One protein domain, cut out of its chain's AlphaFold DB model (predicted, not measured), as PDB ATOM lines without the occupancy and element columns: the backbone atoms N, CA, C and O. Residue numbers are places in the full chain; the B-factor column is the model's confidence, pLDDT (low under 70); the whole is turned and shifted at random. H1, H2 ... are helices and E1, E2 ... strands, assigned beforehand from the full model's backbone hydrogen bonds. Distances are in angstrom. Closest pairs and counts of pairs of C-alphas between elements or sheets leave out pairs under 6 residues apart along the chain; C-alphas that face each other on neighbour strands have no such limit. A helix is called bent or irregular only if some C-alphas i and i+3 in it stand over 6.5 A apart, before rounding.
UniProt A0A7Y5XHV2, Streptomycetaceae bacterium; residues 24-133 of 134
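AT A GLANCE: This is residues 24 to 133 of the 134 residues of a protein of Streptomycetaceae bacterium (UniProt A0A7Y5XHV2). A small, strongly twisted sheet of four strands, E1 to E4, makes the middle, with H1 across edge strand E1 on one face and H2 beside the strands on the opposite face. Long loops surround it: H3 lies far out toward one end of the longest axis, and from it residues 114 to 125 run back past edge strand E4 to the short H4, which only grazes the sheet. The printed part has 110 residues, with four named helices and four named strands in the order H1, E1, E2, E3, E4, H2, H3, H4; the sheet's order is E1, E2, E3, E4, all antiparallel. The class is mixed, helices and strands, with under half of the residues in named elements. The whole is compact, with a radius of gyration of the C-alphas of 14.0 A and spans of 42 by 31 by 25 A.

HOW THE PARTS SIT: H1, residues 24 to 33, is on the sheet at a height over the sheet of 9.9 A, over E1, residues 46 to 53, and only just not over E2, residues 56 to 61, on which 2 of its C-alphas fall. It runs across the strands, at 81 degrees to E1 on the local plane; the closest C-alphas are those of Tyr 27 and Val 47, 5.8 A. E1 bends by 67 degrees at residue 49. E1 to E4 form a meander, each strand the antiparallel neighbour of the one before. In the hairpin E1 and E2, N 47 and O 60 are 2.8 A apart, within hydrogen-bond range. In the hairpin of E2 and E3, residues 69 to 72, N 59 and O 70 are 2.8 A apart. In the hairpin of E3 and E4, residues 86 to 90, N 71 and O 87 are 2.8 A apart. H2, residues 93 to 101, is on the opposite face from H1, at a height over the sheet of 8.5 A and only just over none of the strands, with 2 C-alphas on E3 and 2 on E4; the C-alphas of Ala 90 and Trp 96 are the closest of E4 and H2, 5.6 A. H3, residues 109 to 113, is not on the sheet and is apart from H2. Residues 121 to 122 pair antiparallel with residues 87 to 88 of E4. H4, residues 126 to 131, only grazes the sheet with residues 126 to 129. Every O i to N i+4 pair is within hydrogen-bond range in H1, H2 and H4; H3 has 0 of 1, and 1 of 2 O i to N i+3 pairs.

IN THESE COORDINATES: H1 begins at C-alpha 24, (179.242, 181.349, 152.693), and is 14.3 A long. E1 measures 18.0 A, E2 15.8 A, E3 10.0 A, E4 12.4 A and H2 12.4 A. H3, 9.1 A, is irregular, with C-alphas 109 and 112 7.0 A apart. H4, 8.6 A, ends at C-alpha 131, (182.891, 176.589, 173.469).

THE WHOLE: The C-alphas of Gly 36 and Asp 113 are the two farthest apart, 43.6 A. The printed part has no cut. The links H1 to E1, E3 to E4 and H3 to H4 are long. Mean pLDDT of the printed part is 92.6; residues 111 to 115 and residue 133 are under 70.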
ATOM      1  N   THR A  24     177.845 181.728 152.447       93.75
ATOM      2  CA  THR A  24     179.242 181.349 152.693       93.75
ATOM      3  C   THR A  24     180.085 182.503 153.222       93.75
ATOM      4  O   THR A  24     180.941 182.288 154.075       93.75
ATOM      5  N   GLY A  25     179.874 183.721 152.711       94.81
ATOM      6  CA  GLY A  25     180.654 184.889 153.123       94.81
ATOM      7  C   GLY A  25     180.394 185.264 154.580       94.81
ATOM      8  O   GLY A  25     181.338 185.472 155.342       94.81
ATOM      9  N   GLU A  26     179.121 185.284 154.978       95.44
ATOM     10  CA  GLU A  26     178.703 185.553 156.354       95.44
ATOM     11  C   GLU A  26     179.202 184.460 157.304       95.44
ATOM     12  O   GLU A  26     179.776 184.784 158.342       95.44
ATOM     13  N   TYR A  27     179.063 183.178 156.932       96.12
ATOM     14  CA  TYR A  27     179.565 182.071 157.750       96.12
ATOM     15  C   TYR A  27     181.071 182.184 158.009       96.12
ATOM     16  O   TYR A  27     181.508 182.132 159.156       96.12
ATOM     17  N   LEU A  28     181.870 182.368 156.952       95.19
ATOM     18  CA  LEU A  28     183.327 182.442 157.067       95.19
ATOM     19  C   LEU A  28     183.772 183.645 157.901       95.19
ATOM     20  O   LEU A  28     184.599 183.480 158.792       95.19
ATOM     21  N   THR A  29     183.181 184.820 157.664       95.44
ATOM     22  CA  THR A  29     183.500 186.047 158.414       95.44
ATOM     23  C   THR A  29     183.225 185.869 159.909       95.44
ATOM     24  O   THR A  29     184.052 186.215 160.749       95.44
ATOM     25  N   ARG A  30     182.071 185.289 160.251       95.50
ATOM     26  CA  ARG A  30     181.650 185.067 161.640       95.50
ATOM     27  C   ARG A  30     182.484 184.018 162.351       95.50
ATOM     28  O   ARG A  30     182.857 184.202 163.510       95.50
ATOM     29  N   ARG A  31     182.811 182.932 161.650       95.38
ATOM     30  CA  ARG A  31     183.701 181.897 162.177       95.38
ATOM     31  C   ARG A  31     185.108 182.421 162.398       95.38
ATOM     32  O   ARG A  31     185.653 182.167 163.462       95.38
ATOM     33  N   GLU A  32     185.664 183.183 161.462       95.81
ATOM     34  CA  GLU A  32     186.987 183.796 161.625       95.81
ATOM     35  C   GLU A  32     187.040 184.705 162.861       95.81
ATOM     36  O   GLU A  32     187.967 184.594 163.660       95.81
ATOM     37  N   ALA A  33     186.011 185.530 163.077       95.38
ATOM     38  CA  ALA A  33     185.918 186.402 164.249       95.38
ATOM     39  C   ALA A  33     185.727 185.652 165.585       95.38
ATOM     40  O   ALA A  33     185.968 186.224 166.647       95.38
ATOM     41  N   SER A  34     185.298 184.389 165.541       95.94
ATOM     42  CA  SER A  34     184.943 183.588 166.720       95.94
ATOM     43  C   SER A  34     185.991 182.533 167.093       95.94
ATOM     44  O   SER A  34     185.741 181.734 167.986       95.94
ATOM     45  N   ILE A  35     187.145 182.487 166.421       93.94
ATOM     46  CA  ILE A  35     188.234 181.547 166.737       93.94
ATOM     47  C   ILE A  35     189.276 182.232 167.629       93.94
ATOM     48  O   ILE A  35     189.746 183.328 167.331       93.94
ATOM     49  N   GLY A  36     189.689 181.556 168.699       91.94
ATOM     50  CA  GLY A  36     190.764 181.967 169.601       91.94
ATOM     51  C   GLY A  36     190.418 183.146 170.512       91.94
ATOM     52  O   GLY A  36     191.325 183.767 171.068       91.94
ATOM     53  N   VAL A  37     189.132 183.475 170.649       93.94
ATOM     54  CA  VAL A  37     188.630 184.589 171.469       93.94
ATOM     55  C   VAL A  37     187.997 184.081 172.766       93.94
ATOM     56  O   VAL A  37     187.475 182.973 172.822       93.94
ATOM     57  N   GLU A  38     188.029 184.903 173.819       93.50
ATOM     58  CA  GLU A  38     187.483 184.547 175.141       93.50
ATOM     59  C   GLU A  38     185.965 184.302 175.109       93.50
ATOM     60  O   GLU A  38     185.458 183.406 175.782       93.50
ATOM     61  N   HIS A  39     185.252 185.078 174.291       95.19
ATOM     62  CA  HIS A  39     183.805 184.997 174.122       95.19
ATOM     63  C   HIS A  39     183.458 184.888 172.632       95.19
ATOM     64  O   HIS A  39     183.218 185.910 171.984       95.19
ATOM     65  N   PRO A  40     183.481 183.670 172.061       96.25
ATOM     66  CA  PRO A  40     183.095 183.453 170.671       96.25
ATOM     67  C   PRO A  40     181.614 183.783 170.478       96.25
ATOM     68  O   PRO A  40     180.775 183.393 171.286       96.25
ATOM     69  N   GLU A  41     181.302 184.507 169.406       96.12
ATOM     70  CA  GLU A  41     179.934 184.926 169.070       96.12
ATOM     71  C   GLU A  41     179.205 183.839 168.276       96.12
ATOM     72  O   GLU A  41     178.011 183.601 168.466       96.12
ATOM     73  N   TRP A  42     179.940 183.170 167.382       97.81
ATOM     74  CA  TRP A  42     179.360 182.316 166.361       97.81
ATOM     75  C   TRP A  42     179.819 180.856 166.469       97.81
ATOM     76  O   TRP A  42     181.009 180.568 166.275       97.81
ATOM     77  N   PRO A  43     178.896 179.911 166.710       97.00
ATOM     78  CA  PRO A  43     179.222 178.500 166.859       97.00
ATOM     79  C   PRO A  43     179.594 177.857 165.516       97.00
ATOM     80  O   PRO A  43     179.143 178.261 164.440       97.00
ATOM     81  N   GLU A  44     180.421 176.815 165.573       96.81
ATOM     82  CA  GLU A  44     180.731 176.005 164.395       96.81
ATOM     83  C   GLU A  44     179.484 175.271 163.878       96.81
ATOM     84  O   GLU A  44     178.658 174.768 164.650       96.81
ATOM     85  N   GLY A  45     179.360 175.214 162.548       96.50
ATOM     86  CA  GLY A  45     178.307 174.468 161.867       96.50
ATOM     87  C   GLY A  45     176.944 175.152 161.831       96.50
ATOM     88  O   GLY A  45     176.053 174.649 161.154       96.50
ATOM     89  N   VAL A  46     176.780 176.306 162.486       98.19
ATOM     90  CA  VAL A  46     175.578 177.132 162.334       98.19
ATOM     91  C   VAL A  46     175.762 178.070 161.149       98.19
ATOM     92  O   VAL A  46     176.574 178.997 161.178       98.19
ATOM     93  N   VAL A  47     175.016 177.813 160.082       97.62
ATOM     94  CA  VAL A  47     175.119 178.529 158.812       97.62
ATOM     95  C   VAL A  47     174.069 179.646 158.767       97.62
ATOM     96  O   VAL A  47     172.880 179.332 158.795       97.62
ATOM     97  N   PRO A  48     174.453 180.935 158.678       97.31
ATOM     98  CA  PRO A  48     173.499 182.032 158.541       97.31
ATOM     99  C   PRO A  48     172.777 181.950 157.195       97.31
ATOM    100  O   PRO A  48     173.410 181.865 156.141       97.31
ATOM    101  N   ILE A  49     171.449 182.014 157.227       96.12
ATOM    102  CA  ILE A  49     170.598 181.928 156.032       96.12
ATOM    103  C   ILE A  49     169.823 183.215 155.759       96.12
ATOM    104  O   ILE A  49     169.412 183.444 154.623       96.12
ATOM    105  N   LEU A  50     169.641 184.067 156.768       95.50
ATOM    106  CA  LEU A  50     168.920 185.334 156.673       95.50
ATOM    107  C   LEU A  50     169.476 186.321 157.707       95.50
ATOM    108  O   LEU A  50     169.883 185.916 158.795       95.50
ATOM    109  N   THR A  51     169.471 187.612 157.376       94.31
ATOM    110  CA  THR A  51     169.659 188.696 158.352       94.31
ATOM    111  C   THR A  51     168.331 189.395 158.592       94.31
ATOM    112  O   THR A  51     167.632 189.700 157.634       94.31
ATOM    113  N   TRP A  52     167.993 189.670 159.849       93.69
ATOM    114  CA  TRP A  52     166.808 190.467 160.196       93.69
ATOM    115  C   TRP A  52     167.114 191.974 160.255       93.69
ATOM    116  O   TRP A  52     166.257 192.779 160.607       93.69
ATOM    117  N   GLY A  53     168.343 192.384 159.914       91.12
ATOM    118  CA  GLY A  53     168.859 193.717 160.223       91.12
ATOM    119  C   GLY A  53     169.395 193.814 161.656       91.12
ATOM    120  O   GLY A  53     169.399 192.836 162.394       91.12
ATOM    121  N   CYS A  54     169.937 194.980 162.027       91.81
ATOM    122  CA  CYS A  54     170.504 195.256 163.362       91.81
ATOM    123  C   CYS A  54     171.508 194.209 163.896       91.81
ATOM    124  O   CYS A  54     171.707 194.097 165.096       91.81
ATOM    125  N   GLY A  55     172.163 193.445 163.015       93.25
ATOM    126  CA  GLY A  55     173.080 192.375 163.421       93.25
ATOM    127  C   GLY A  55     172.398 191.079 163.874       93.25
ATOM    128  O   GLY A  55     173.099 190.156 164.272       93.25
ATOM    129  N   MET A  56     171.074 190.976 163.774       97.06
ATOM    130  CA  MET A  56     170.324 189.747 164.024       97.06
ATOM    131  C   MET A  56     170.348 188.815 162.808       97.06
ATOM    132  O   MET A  56     170.324 189.263 161.651       97.06
ATOM    133  N   TYR A  57     170.323 187.509 163.067       97.75
ATOM    134  CA  TYR A  57     170.390 186.479 162.028       97.75
ATOM    135  C   TYR A  57     169.480 185.292 162.326       97.75
ATOM    136  O   TYR A  57     169.325 184.902 163.479       97.75
ATOM    137  N   ALA A  58     168.960 184.669 161.270       97.94
ATOM    138  CA  ALA A  58     168.524 183.279 161.323       97.94
ATOM    139  C   ALA A  58     169.658 182.381 160.808       97.94
ATOM    140  O   ALA A  58     170.253 182.661 159.758       97.94
ATOM    141  N   GLY A  59     169.951 181.300 161.524       98.06
ATOM    142  CA  GLY A  59     170.976 180.326 161.161       98.06
ATOM    143  C   GLY A  59     170.474 178.894 161.280       98.06
ATOM    144  O   GLY A  59     169.664 178.594 162.144       98.06
ATOM    145  N   VAL A  60     170.953 178.002 160.418       98.44
ATOM    146  CA  VAL A  60     170.637 176.569 160.480       98.44
ATOM    147  C   VAL A  60     171.796 175.840 161.134       98.44
ATOM    148  O   VAL A  60     172.930 175.966 160.674       98.44
ATOM    149  N   ASP A  61     171.526 175.057 162.173       98.00
ATOM    150  CA  ASP A  61     172.531 174.175 162.763       98.00
ATOM    151  C   ASP A  61     172.722 172.913 161.912       98.00
ATOM    152  O   ASP A  61     171.962 171.954 162.010       98.00
ATOM    153  N   CYS A  62     173.768 172.899 161.087       97.31
ATOM    154  CA  CYS A  62     174.076 171.790 160.186       97.31
ATOM    155  C   CYS A  62     174.810 170.614 160.854       97.31
ATOM    156  O   CYS A  62     175.161 169.661 160.159       97.31
ATOM    157  N   LEU A  63     175.086 170.676 162.164       96.31
ATOM    158  CA  LEU A  63     175.656 169.550 162.921       96.31
ATOM    159  C   LEU A  63     174.594 168.746 163.678       96.31
ATOM    160  O   LEU A  63     174.909 167.685 164.212       96.31
ATOM    161  N   SER A  64     173.357 169.239 163.723       94.19
ATOM    162  CA  SER A  64     172.203 168.489 164.205       94.19
ATOM    163  C   SER A  64     171.503 167.801 163.035       94.19
ATOM    164  O   SER A  64     171.287 168.422 161.993       94.19
ATOM    165  N   ASP A  65     171.103 166.540 163.217       92.00
ATOM    166  CA  ASP A  65     170.382 165.765 162.196       92.00
ATOM    167  C   ASP A  65     169.043 166.419 161.803       92.00
ATOM    168  O   ASP A  65     168.618 166.320 160.651       92.00
ATOM    169  N   ASP A  66     168.404 167.125 162.742       92.94
ATOM    170  CA  ASP A  66     167.113 167.790 162.527       92.94
ATOM    171  C   ASP A  66     167.247 169.163 161.835       92.94
ATOM    172  O   ASP A  66     166.263 169.715 161.338       92.94
ATOM    173  N   GLY A  67     168.464 169.719 161.766       96.44
ATOM    174  CA  GLY A  67     168.736 171.015 161.139       96.44
ATOM    175  C   GLY A  67     167.889 172.173 161.688       96.44
ATOM    176  O   GLY A  67     167.240 172.856 160.883       96.44
ATOM    177  N   PRO A  68     167.847 172.398 163.019       98.06
ATOM    178  CA  PRO A  68     167.008 173.427 163.613       98.06
ATOM    179  C   PRO A  68     167.412 174.820 163.130       98.06
ATOM    180  O   PRO A  68     168.590 175.098 162.876       98.06
ATOM    181  N   VAL A  69     166.413 175.695 163.027       98.38
ATOM    182  CA  VAL A  69     166.619 177.118 162.760       98.38
ATOM    183  C   VAL A  69     166.760 177.832 164.096       98.38
ATOM    184  O   VAL A  69     165.915 177.708 164.983       98.38
ATOM    185  N   LEU A  70     167.852 178.569 164.222       98.62
ATOM    186  CA  LEU A  70     168.222 179.356 165.380       98.62
ATOM    187  C   LEU A  70     168.104 180.841 165.044       98.62
ATOM    188  O   LEU A  70     168.458 181.263 163.942       98.62
ATOM    189  N   LEU A  71     167.669 181.628 166.017       98.38
ATOM    190  CA  LEU A  71     167.761 183.079 166.010       98.38
ATOM    191  C   LEU A  71     168.991 183.502 166.821       98.38
ATOM    192  O   LEU A  71     169.180 183.063 167.955       98.38
ATOM    193  N   PHE A  72     169.791 184.392 166.245       98.38
ATOM    194  CA  PHE A  72     170.794 185.173 166.957       98.38
ATOM    195  C   PHE A  72     170.298 186.611 167.128       98.38
ATOM    196  O   PHE A  72     170.047 187.297 166.131       98.38
ATOM    197  N   GLU A  73     170.176 187.057 168.377       97.56
ATOM    198  CA  GLU A  73     169.718 188.391 168.775       97.56
ATOM    199  C   GLU A  73     170.753 189.060 169.710       97.56
ATOM    200  O   GLU A  73     170.756 188.814 170.921       97.56
ATOM    201  N   PRO A  74     171.667 189.890 169.162       97.06
ATOM    202  CA  PRO A  74     172.730 190.542 169.927       97.06
ATOM    203  C   PRO A  74     172.329 191.860 170.611       97.06
ATOM    204  O   PRO A  74     173.072 192.356 171.452       97.06
ATOM    205  N   ASN A  75     171.199 192.472 170.261       95.94
ATOM    206  CA  ASN A  75     170.785 193.800 170.722       95.94
ATOM    207  C   ASN A  75     170.709 193.954 172.254       95.94
ATOM    208  O   ASN A  75     171.116 195.010 172.746       95.94
ATOM    209  N   PRO A  76     170.219 192.968 173.039       93.06
ATOM    210  CA  PRO A  76     170.206 193.082 174.495       93.06
ATOM    211  C   PRO A  76     171.560 192.746 175.148       93.06
ATOM    212  O   PRO A  76     171.667 192.826 176.372       93.06
ATOM    213  N   HIS A  77     172.587 192.362 174.378       95.81
ATOM    214  CA  HIS A  77     173.847 191.863 174.922       95.81
ATOM    215  C   HIS A  77     174.594 192.930 175.741       95.81
ATOM    216  O   HIS A  77     174.925 194.014 175.257       95.81
ATOM    217  N   GLY A  78     174.896 192.597 176.997       89.81
ATOM    218  CA  GLY A  78     175.564 193.483 177.957       89.81
ATOM    219  C   GLY A  78     177.077 193.275 178.098       89.81
ATOM    220  O   GLY A  78     177.697 193.949 178.923       89.81
ATOM    221  N   GLY A  79     177.670 192.360 177.324       91.75
ATOM    222  CA  GLY A  79     179.066 191.933 177.439       91.75
ATOM    223  C   GLY A  79     179.217 190.545 178.071       91.75
ATOM    224  O   GLY A  79     178.334 190.061 178.774       91.75
ATOM    225  N   GLY A  80     180.374 189.919 177.847       93.62
ATOM    226  CA  GLY A  80     180.657 188.565 178.318       93.62
ATOM    227  C   GLY A  80     180.266 187.510 177.285       93.62
ATOM    228  O   GLY A  80     180.565 187.660 176.103       93.62
ATOM    229  N   SER A  81     179.633 186.434 177.745       95.00
ATOM    230  CA  SER A  81     179.251 185.294 176.907       95.00
ATOM    231  C   SER A  81     178.057 185.605 175.995       95.00
ATOM    232  O   SER A  81     177.136 186.317 176.387       95.00
ATOM    233  N   TRP A  82     178.065 185.042 174.785       97.25
ATOM    234  CA  TRP A  82     177.019 185.228 173.769       97.25
ATOM    235  C   TRP A  82     175.907 184.173 173.816       97.25
ATOM    236  O   TRP A  82     175.016 184.186 172.976       97.25
ATOM    237  N   ASP A  83     175.945 183.236 174.760       96.69
ATOM    238  CA  ASP A  83     174.973 182.143 174.869       96.69
ATOM    239  C   ASP A  83     173.537 182.632 175.093       96.69
ATOM    240  O   ASP A  83     172.612 182.078 174.504       96.69
ATOM    241  N   GLU A  84     173.358 183.719 175.845       96.94
ATOM    242  CA  GLU A  84     172.051 184.361 176.057       96.94
ATOM    243  C   GLU A  84     171.482 185.035 174.792       96.94
ATOM    244  O   GLU A  84     170.309 185.401 174.765       96.94
ATOM    245  N   CYS A  85     172.287 185.192 173.737       98.06
ATOM    246  CA  CYS A  85     171.866 185.780 172.462       98.06
ATOM    247  C   CYS A  85     171.339 184.744 171.459       98.06
ATOM    248  O   CYS A  85     170.949 185.123 170.355       98.06
ATOM    249  N   TRP A  86     171.347 183.453 171.801       98.44
ATOM    250  CA  TRP A  86     170.932 182.380 170.901       98.44
ATOM    251  C   TRP A  86     169.615 181.733 171.327       98.44
ATOM    252  O   TRP A  86     169.450 181.275 172.457       98.44
ATOM    253  N   PHE A  87     168.702 181.617 170.367       98.56
ATOM    254  CA  PHE A  87     167.358 181.086 170.555       98.56
ATOM    255  C   PHE A  87     167.061 180.008 169.508       98.56
ATOM    256  O   PHE A  87     167.486 180.103 168.361       98.56
ATOM    257  N   LEU A  88     166.319 178.980 169.895       98.38
ATOM    258  CA  LEU A  88     165.668 178.035 169.004       98.38
ATOM    259  C   LEU A  88     164.390 178.674 168.449       98.38
ATOM    260  O   LEU A  88     163.457 178.939 169.203       98.38
ATOM    261  N   ASP A  89     164.357 178.893 167.137       97.50
ATOM    262  CA  ASP A  89     163.197 179.440 166.418       97.50
ATOM    263  C   ASP A  89     162.295 178.296 165.925       97.50
ATOM    264  O   ASP A  89     161.104 178.237 166.222       97.50
ATOM    265  N   ALA A  90     162.885 177.301 165.256       97.25
ATOM    266  CA  ALA A  90     162.149 176.141 164.765       97.25
ATOM    267  C   ALA A  90     162.971 174.856 164.841       97.25
ATOM    268  O   ALA A  90     164.189 174.859 164.666       97.25
ATOM    269  N   ALA A  91     162.279 173.727 165.001       95.88
ATOM    270  CA  ALA A  91     162.903 172.405 165.047       95.88
ATOM    271  C   ALA A  91     163.597 171.998 163.733       95.88
ATOM    272  O   ALA A  91     164.446 171.116 163.754       95.88
ATOM    273  N   GLY A  92     163.265 172.641 162.606       96.75
ATOM    274  CA  GLY A  92     163.896 172.376 161.316       96.75
ATOM    275  C   GLY A  92     163.585 173.438 160.262       96.75
ATOM    276  O   GLY A  92     162.572 174.136 160.344       96.75
ATOM    277  N   LEU A  93     164.436 173.528 159.233       95.12
ATOM    278  CA  LEU A  93     164.291 174.512 158.149       95.12
ATOM    279  C   LEU A  93     162.952 174.408 157.403       95.12
ATOM    280  O   LEU A  93     162.368 175.429 157.046       95.12
ATOM    281  N   ALA A  94     162.454 173.191 157.172       95.00
ATOM    282  CA  ALA A  94     161.166 172.992 156.509       95.00
ATOM    283  C   ALA A  94     160.015 173.598 157.327       95.00
ATOM    284  O   ALA A  94     159.250 174.393 156.791       95.00
ATOM    285  N   ALA A  95     159.960 173.298 158.628       95.12
ATOM    286  CA  ALA A  95     158.941 173.835 159.527       95.12
ATOM    287  C   ALA A  95     158.993 175.370 159.586       95.12
ATOM    288  O   ALA A  95     157.964 176.028 159.508       95.12
ATOM    289  N   TRP A  96     160.194 175.950 159.639       95.75
ATOM    290  CA  TRP A  96     160.367 177.403 159.636       95.75
ATOM    291  C   TRP A  96     159.850 178.068 158.348       95.75
ATOM    292  O   TRP A  96     159.159 179.086 158.392       95.75
ATOM    293  N   LEU A  97     160.129 177.468 157.184       94.31
ATOM    294  CA  LEU A  97     159.608 177.951 155.903       94.31
ATOM    295  C   LEU A  97     158.087 177.777 155.793       94.31
ATOM    296  O   LEU A  97     157.422 178.633 155.215       94.31
ATOM    297  N   GLU A  98     157.530 176.697 156.339       94.31
ATOM    298  CA  GLU A  98     156.082 176.474 156.398       94.31
ATOM    299  C   GLU A  98     155.385 177.524 157.271       94.31
ATOM    300  O   GLU A  98     154.364 178.068 156.854       94.31
ATOM    301  N   THR A  99     155.972 177.880 158.417       93.00
ATOM    302  CA  THR A  99     155.493 178.965 159.287       93.00
ATOM    303  C   THR A  99     155.426 180.301 158.543       93.00
ATOM    304  O   THR A  99     154.410 180.998 158.627       93.00
ATOM    305  N   TRP A 100     156.465 180.630 157.765       92.06
ATOM    306  CA  TRP A 100     156.479 181.809 156.893       92.06
ATOM    307  C   TRP A 100     155.392 181.739 155.812       92.06
ATOM    308  O   TRP A 100     154.623 182.678 155.637       92.06
ATOM    309  N   LEU A 101     155.275 180.614 155.099       91.75
ATOM    310  CA  LEU A 101     154.254 180.448 154.058       91.75
ATOM    311  C   LEU A 101     152.823 180.535 154.610       91.75
ATOM    312  O   LEU A 101     151.915 180.943 153.886       91.75
ATOM    313  N   ALA A 102     152.626 180.145 155.868       91.44
ATOM    314  CA  ALA A 102     151.355 180.251 156.571       91.44
ATOM    315  C   ALA A 102     151.084 181.653 157.148       91.44
ATOM    316  O   ALA A 102     149.958 181.900 157.575       91.44
ATOM    317  N   GLY A 103     152.072 182.559 157.166       90.00
ATOM    318  CA  GLY A 103     151.950 183.875 157.802       90.00
ATOM    319  C   GLY A 103     151.761 183.783 159.320       90.00
ATOM    320  O   GLY A 103     151.018 184.565 159.899       90.00
ATOM    321  N   THR A 104     152.382 182.784 159.952       90.06
ATOM    322  CA  THR A 104     152.244 182.499 161.399       90.06
ATOM    323  C   THR A 104     153.540 182.727 162.176       90.06
ATOM    324  O   THR A 104     153.634 182.383 163.353       90.06
ATOM    325  N   GLY A 105     154.564 183.267 161.513       91.06
ATOM    326  CA  GLY A 105     155.850 183.551 162.136       91.06
ATOM    327  C   GLY A 105     155.776 184.742 163.081       91.06
ATOM    328  O   GLY A 105     155.057 185.703 162.827       91.06
ATOM    329  N   TRP A 106     156.589 184.713 164.135       91.25
ATOM    330  CA  TRP A 106     156.749 185.838 165.063       91.25
ATOM    331  C   TRP A 106     157.277 187.114 164.389       91.25
ATOM    332  O   TRP A 106     157.097 188.214 164.894       91.25
ATOM    333  N   PHE A 107     157.924 186.958 163.236       87.94
ATOM    334  CA  PHE A 107     158.479 188.033 162.417       87.94
ATOM    335  C   PHE A 107     157.473 188.629 161.414       87.94
ATOM    336  O   PHE A 107     157.863 189.465 160.596       87.94
ATOM    337  N   GLU A 108     156.214 188.180 161.412       86.00
ATOM    338  CA  GLU A 108     155.163 188.761 160.570       86.00
ATOM    339  C   GLU A 108     154.675 190.095 161.153       86.00
ATOM    340  O   GLU A 108     154.583 190.262 162.366       86.00
ATOM    341  N   GLU A 109     154.335 191.061 160.292       75.19
ATOM    342  CA  GLU A 109     153.915 192.406 160.733       75.19
ATOM    343  C   GLU A 109     152.674 192.361 161.648       75.19
ATOM    344  O   GLU A 109     152.589 193.124 162.610       75.19
ATOM    345  N   ASP A 110     151.762 191.416 161.396       72.69
ATOM    346  CA  ASP A 110     150.522 191.222 162.158       72.69
ATOM    347  C   ASP A 110     150.704 190.338 163.415       72.69
ATOM    348  O   ASP A 110     149.758 190.141 164.180       72.69
ATOM    349  N   ALA A 111     151.908 189.802 163.666       69.62
ATOM    350  CA  ALA A 111     152.169 188.892 164.787       69.62
ATOM    351  C   ALA A 111     151.998 189.564 166.162       69.62
ATOM    352  O   ALA A 111     151.672 188.899 167.142       69.62
ATOM    353  N   CYS A 112     152.161 190.888 166.239       59.44
ATOM    354  CA  CYS A 112     152.091 191.646 167.493       59.44
ATOM    355  C   CYS A 112     150.699 191.613 168.157       59.44
ATOM    356  O   CYS A 112     150.585 191.906 169.347       59.44
ATOM    357  N   ASP A 113     149.659 191.268 167.391       64.12
ATOM    358  CA  ASP A 113     148.257 191.290 167.818       64.12
ATOM    359  C   ASP A 113     147.666 189.878 168.039       64.12
ATOM    360  O   ASP A 113     146.489 189.748 168.391       64.12
ATOM    361  N   GLY A 114     148.448 188.810 167.818       62.00
ATOM    362  CA  GLY A 114     147.989 187.420 167.887       62.00
ATOM    363  C   GLY A 114     148.497 186.664 169.118       62.00
ATOM    364  O   GLY A 114     149.691 186.417 169.240       62.00
ATOM    365  N   ASP A 115     147.589 186.191 169.979       63.62
ATOM    366  CA  ASP A 115     147.919 185.376 171.171       63.62
ATOM    367  C   ASP A 115     148.529 183.988 170.840       63.62
ATOM    368  O   ASP A 115     149.030 183.306 171.734       63.62
ATOM    369  N   ASP A 116     148.493 183.557 169.573       72.06
ATOM    370  CA  ASP A 116     148.912 182.216 169.126       72.06
ATOM    371  C   ASP A 116     150.336 182.169 168.529       72.06
ATOM    372  O   ASP A 116     150.767 181.132 168.015       72.06
ATOM    373  N   VAL A 117     151.077 183.280 168.561       79.25
ATOM    374  CA  VAL A 117     152.428 183.357 167.989       79.25
ATOM    375  C   VAL A 117     153.430 182.615 168.871       79.25
ATOM    376  O   VAL A 117     153.575 182.891 170.061       79.25
ATOM    377  N   VAL A 118     154.162 181.674 168.273       83.31
ATOM    378  CA  VAL A 118     155.244 180.958 168.956       83.31
ATOM    379  C   VAL A 118     156.532 181.767 168.830       83.31
ATOM    380  O   VAL A 118     157.109 181.864 167.749       83.31
ATOM    381  N   GLU A 119     156.981 182.344 169.943       90.38
ATOM    382  CA  GLU A 119     158.253 183.067 170.006       90.38
ATOM    383  C   GLU A 119     159.456 182.115 170.137       90.38
ATOM    384  O   GLU A 119     159.348 181.070 170.799       90.38
ATOM    385  N   PRO A 120     160.630 182.486 169.587       95.19
ATOM    386  CA  PRO A 120     161.869 181.744 169.782       95.19
ATOM    387  C   PRO A 120     162.217 181.585 171.265       95.19
ATOM    388  O   PRO A 120     162.123 182.524 172.053       95.19
ATOM    389  N   GLN A 121     162.648 180.388 171.651       97.19
ATOM    390  CA  GLN A 121     162.991 180.050 173.037       97.19
ATOM    391  C   GLN A 121     164.508 179.952 173.208       97.19
ATOM    392  O   GLN A 121     165.178 179.616 172.241       97.19
ATOM    393  N   PRO A 122     165.092 180.194 174.395       97.94
ATOM    394  CA  PRO A 122     166.540 180.083 174.588       97.94
ATOM    395  C   PRO A 122     167.110 178.749 174.080       97.94
ATOM    396  O   PRO A 122     166.562 177.678 174.353       97.94
ATOM    397  N   TRP A 123     168.217 178.797 173.335       98.06
ATOM    398  CA  TRP A 123     168.845 177.591 172.806       98.06
ATOM    399  C   TRP A 123     169.717 176.931 173.875       98.06
ATOM    400  O   TRP A 123     170.853 177.334 174.109       98.06
ATOM    401  N   GLU A 124     169.212 175.867 174.499       97.19
ATOM    402  CA  GLU A 124     169.873 175.199 175.635       97.19
ATOM    403  C   GLU A 124     171.320 174.744 175.358       97.19
ATOM    404  O   GLU A 124     172.124 174.607 176.279       97.19
ATOM    405  N   GLN A 125     171.676 174.510 174.091       96.62
ATOM    406  CA  GLN A 125     173.012 174.050 173.711       96.62
ATOM    407  C   GLN A 125     174.006 175.194 173.458       96.62
ATOM    408  O   GLN A 125     175.192 174.904 173.277       96.62
ATOM    409  N   ALA A 126     173.574 176.460 173.471       97.19
ATOM    410  CA  ALA A 126     174.368 177.610 173.040       97.19
ATOM    411  C   ALA A 126     175.751 177.672 173.700       97.19
ATOM    412  O   ALA A 126     176.763 177.646 173.001       97.19
ATOM    413  N   ALA A 127     175.818 177.633 175.034       96.31
ATOM    414  CA  ALA A 127     177.086 177.687 175.766       96.31
ATOM    415  C   ALA A 127     178.056 176.564 175.350       96.31
ATOM    416  O   ALA A 127     179.231 176.799 175.061       96.31
ATOM    417  N   SER A 128     177.552 175.328 175.250       95.94
ATOM    418  CA  SER A 128     178.373 174.181 174.844       95.94
ATOM    419  C   SER A 128     178.870 174.313 173.402       95.94
ATOM    420  O   SER A 128     180.042 174.053 173.116       95.94
ATOM    421  N   ARG A 129     178.012 174.788 172.496       96.12
ATOM    422  CA  ARG A 129     178.296 174.913 171.063       96.12
ATOM    423  C   ARG A 129     179.242 176.060 170.750       96.12
ATOM    424  O   ARG A 129     180.092 175.904 169.878       96.12
ATOM    425  N   LEU A 130     179.158 177.156 171.497       96.00
ATOM    426  CA  LEU A 130     180.097 178.271 171.410       96.00
ATOM    427  C   LEU A 130     181.498 177.869 171.892       96.00
ATOM    428  O   LEU A 130     182.487 178.229 171.264       96.00
ATOM    429  N   SER A 131     181.595 177.048 172.943       90.44
ATOM    430  CA  SER A 131     182.891 176.589 173.469       90.44
ATOM    431  C   SER A 131     183.582 175.497 172.638       90.44
ATOM    432  O   SER A 131     184.797 175.343 172.723       90.44
ATOM    433  N   SER A 132     182.833 174.730 171.835       79.75
ATOM    434  CA  SER A 132     183.354 173.534 171.145       79.75
ATOM    435  C   SER A 132     184.228 173.837 169.919       79.75
ATOM    436  O   SER A 132     184.925 172.944 169.443       79.75
ATOM    437  N   GLY A 133     184.198 175.074 169.417       64.94
ATOM    438  CA  GLY A 133     184.957 175.523 168.240       64.94
ATOM    439  C   GLY A 133     185.654 176.874 168.435       64.94
ATOM    440  O   GLY A 133     185.945 177.547 167.439       64.94
TER     441      GLY A 133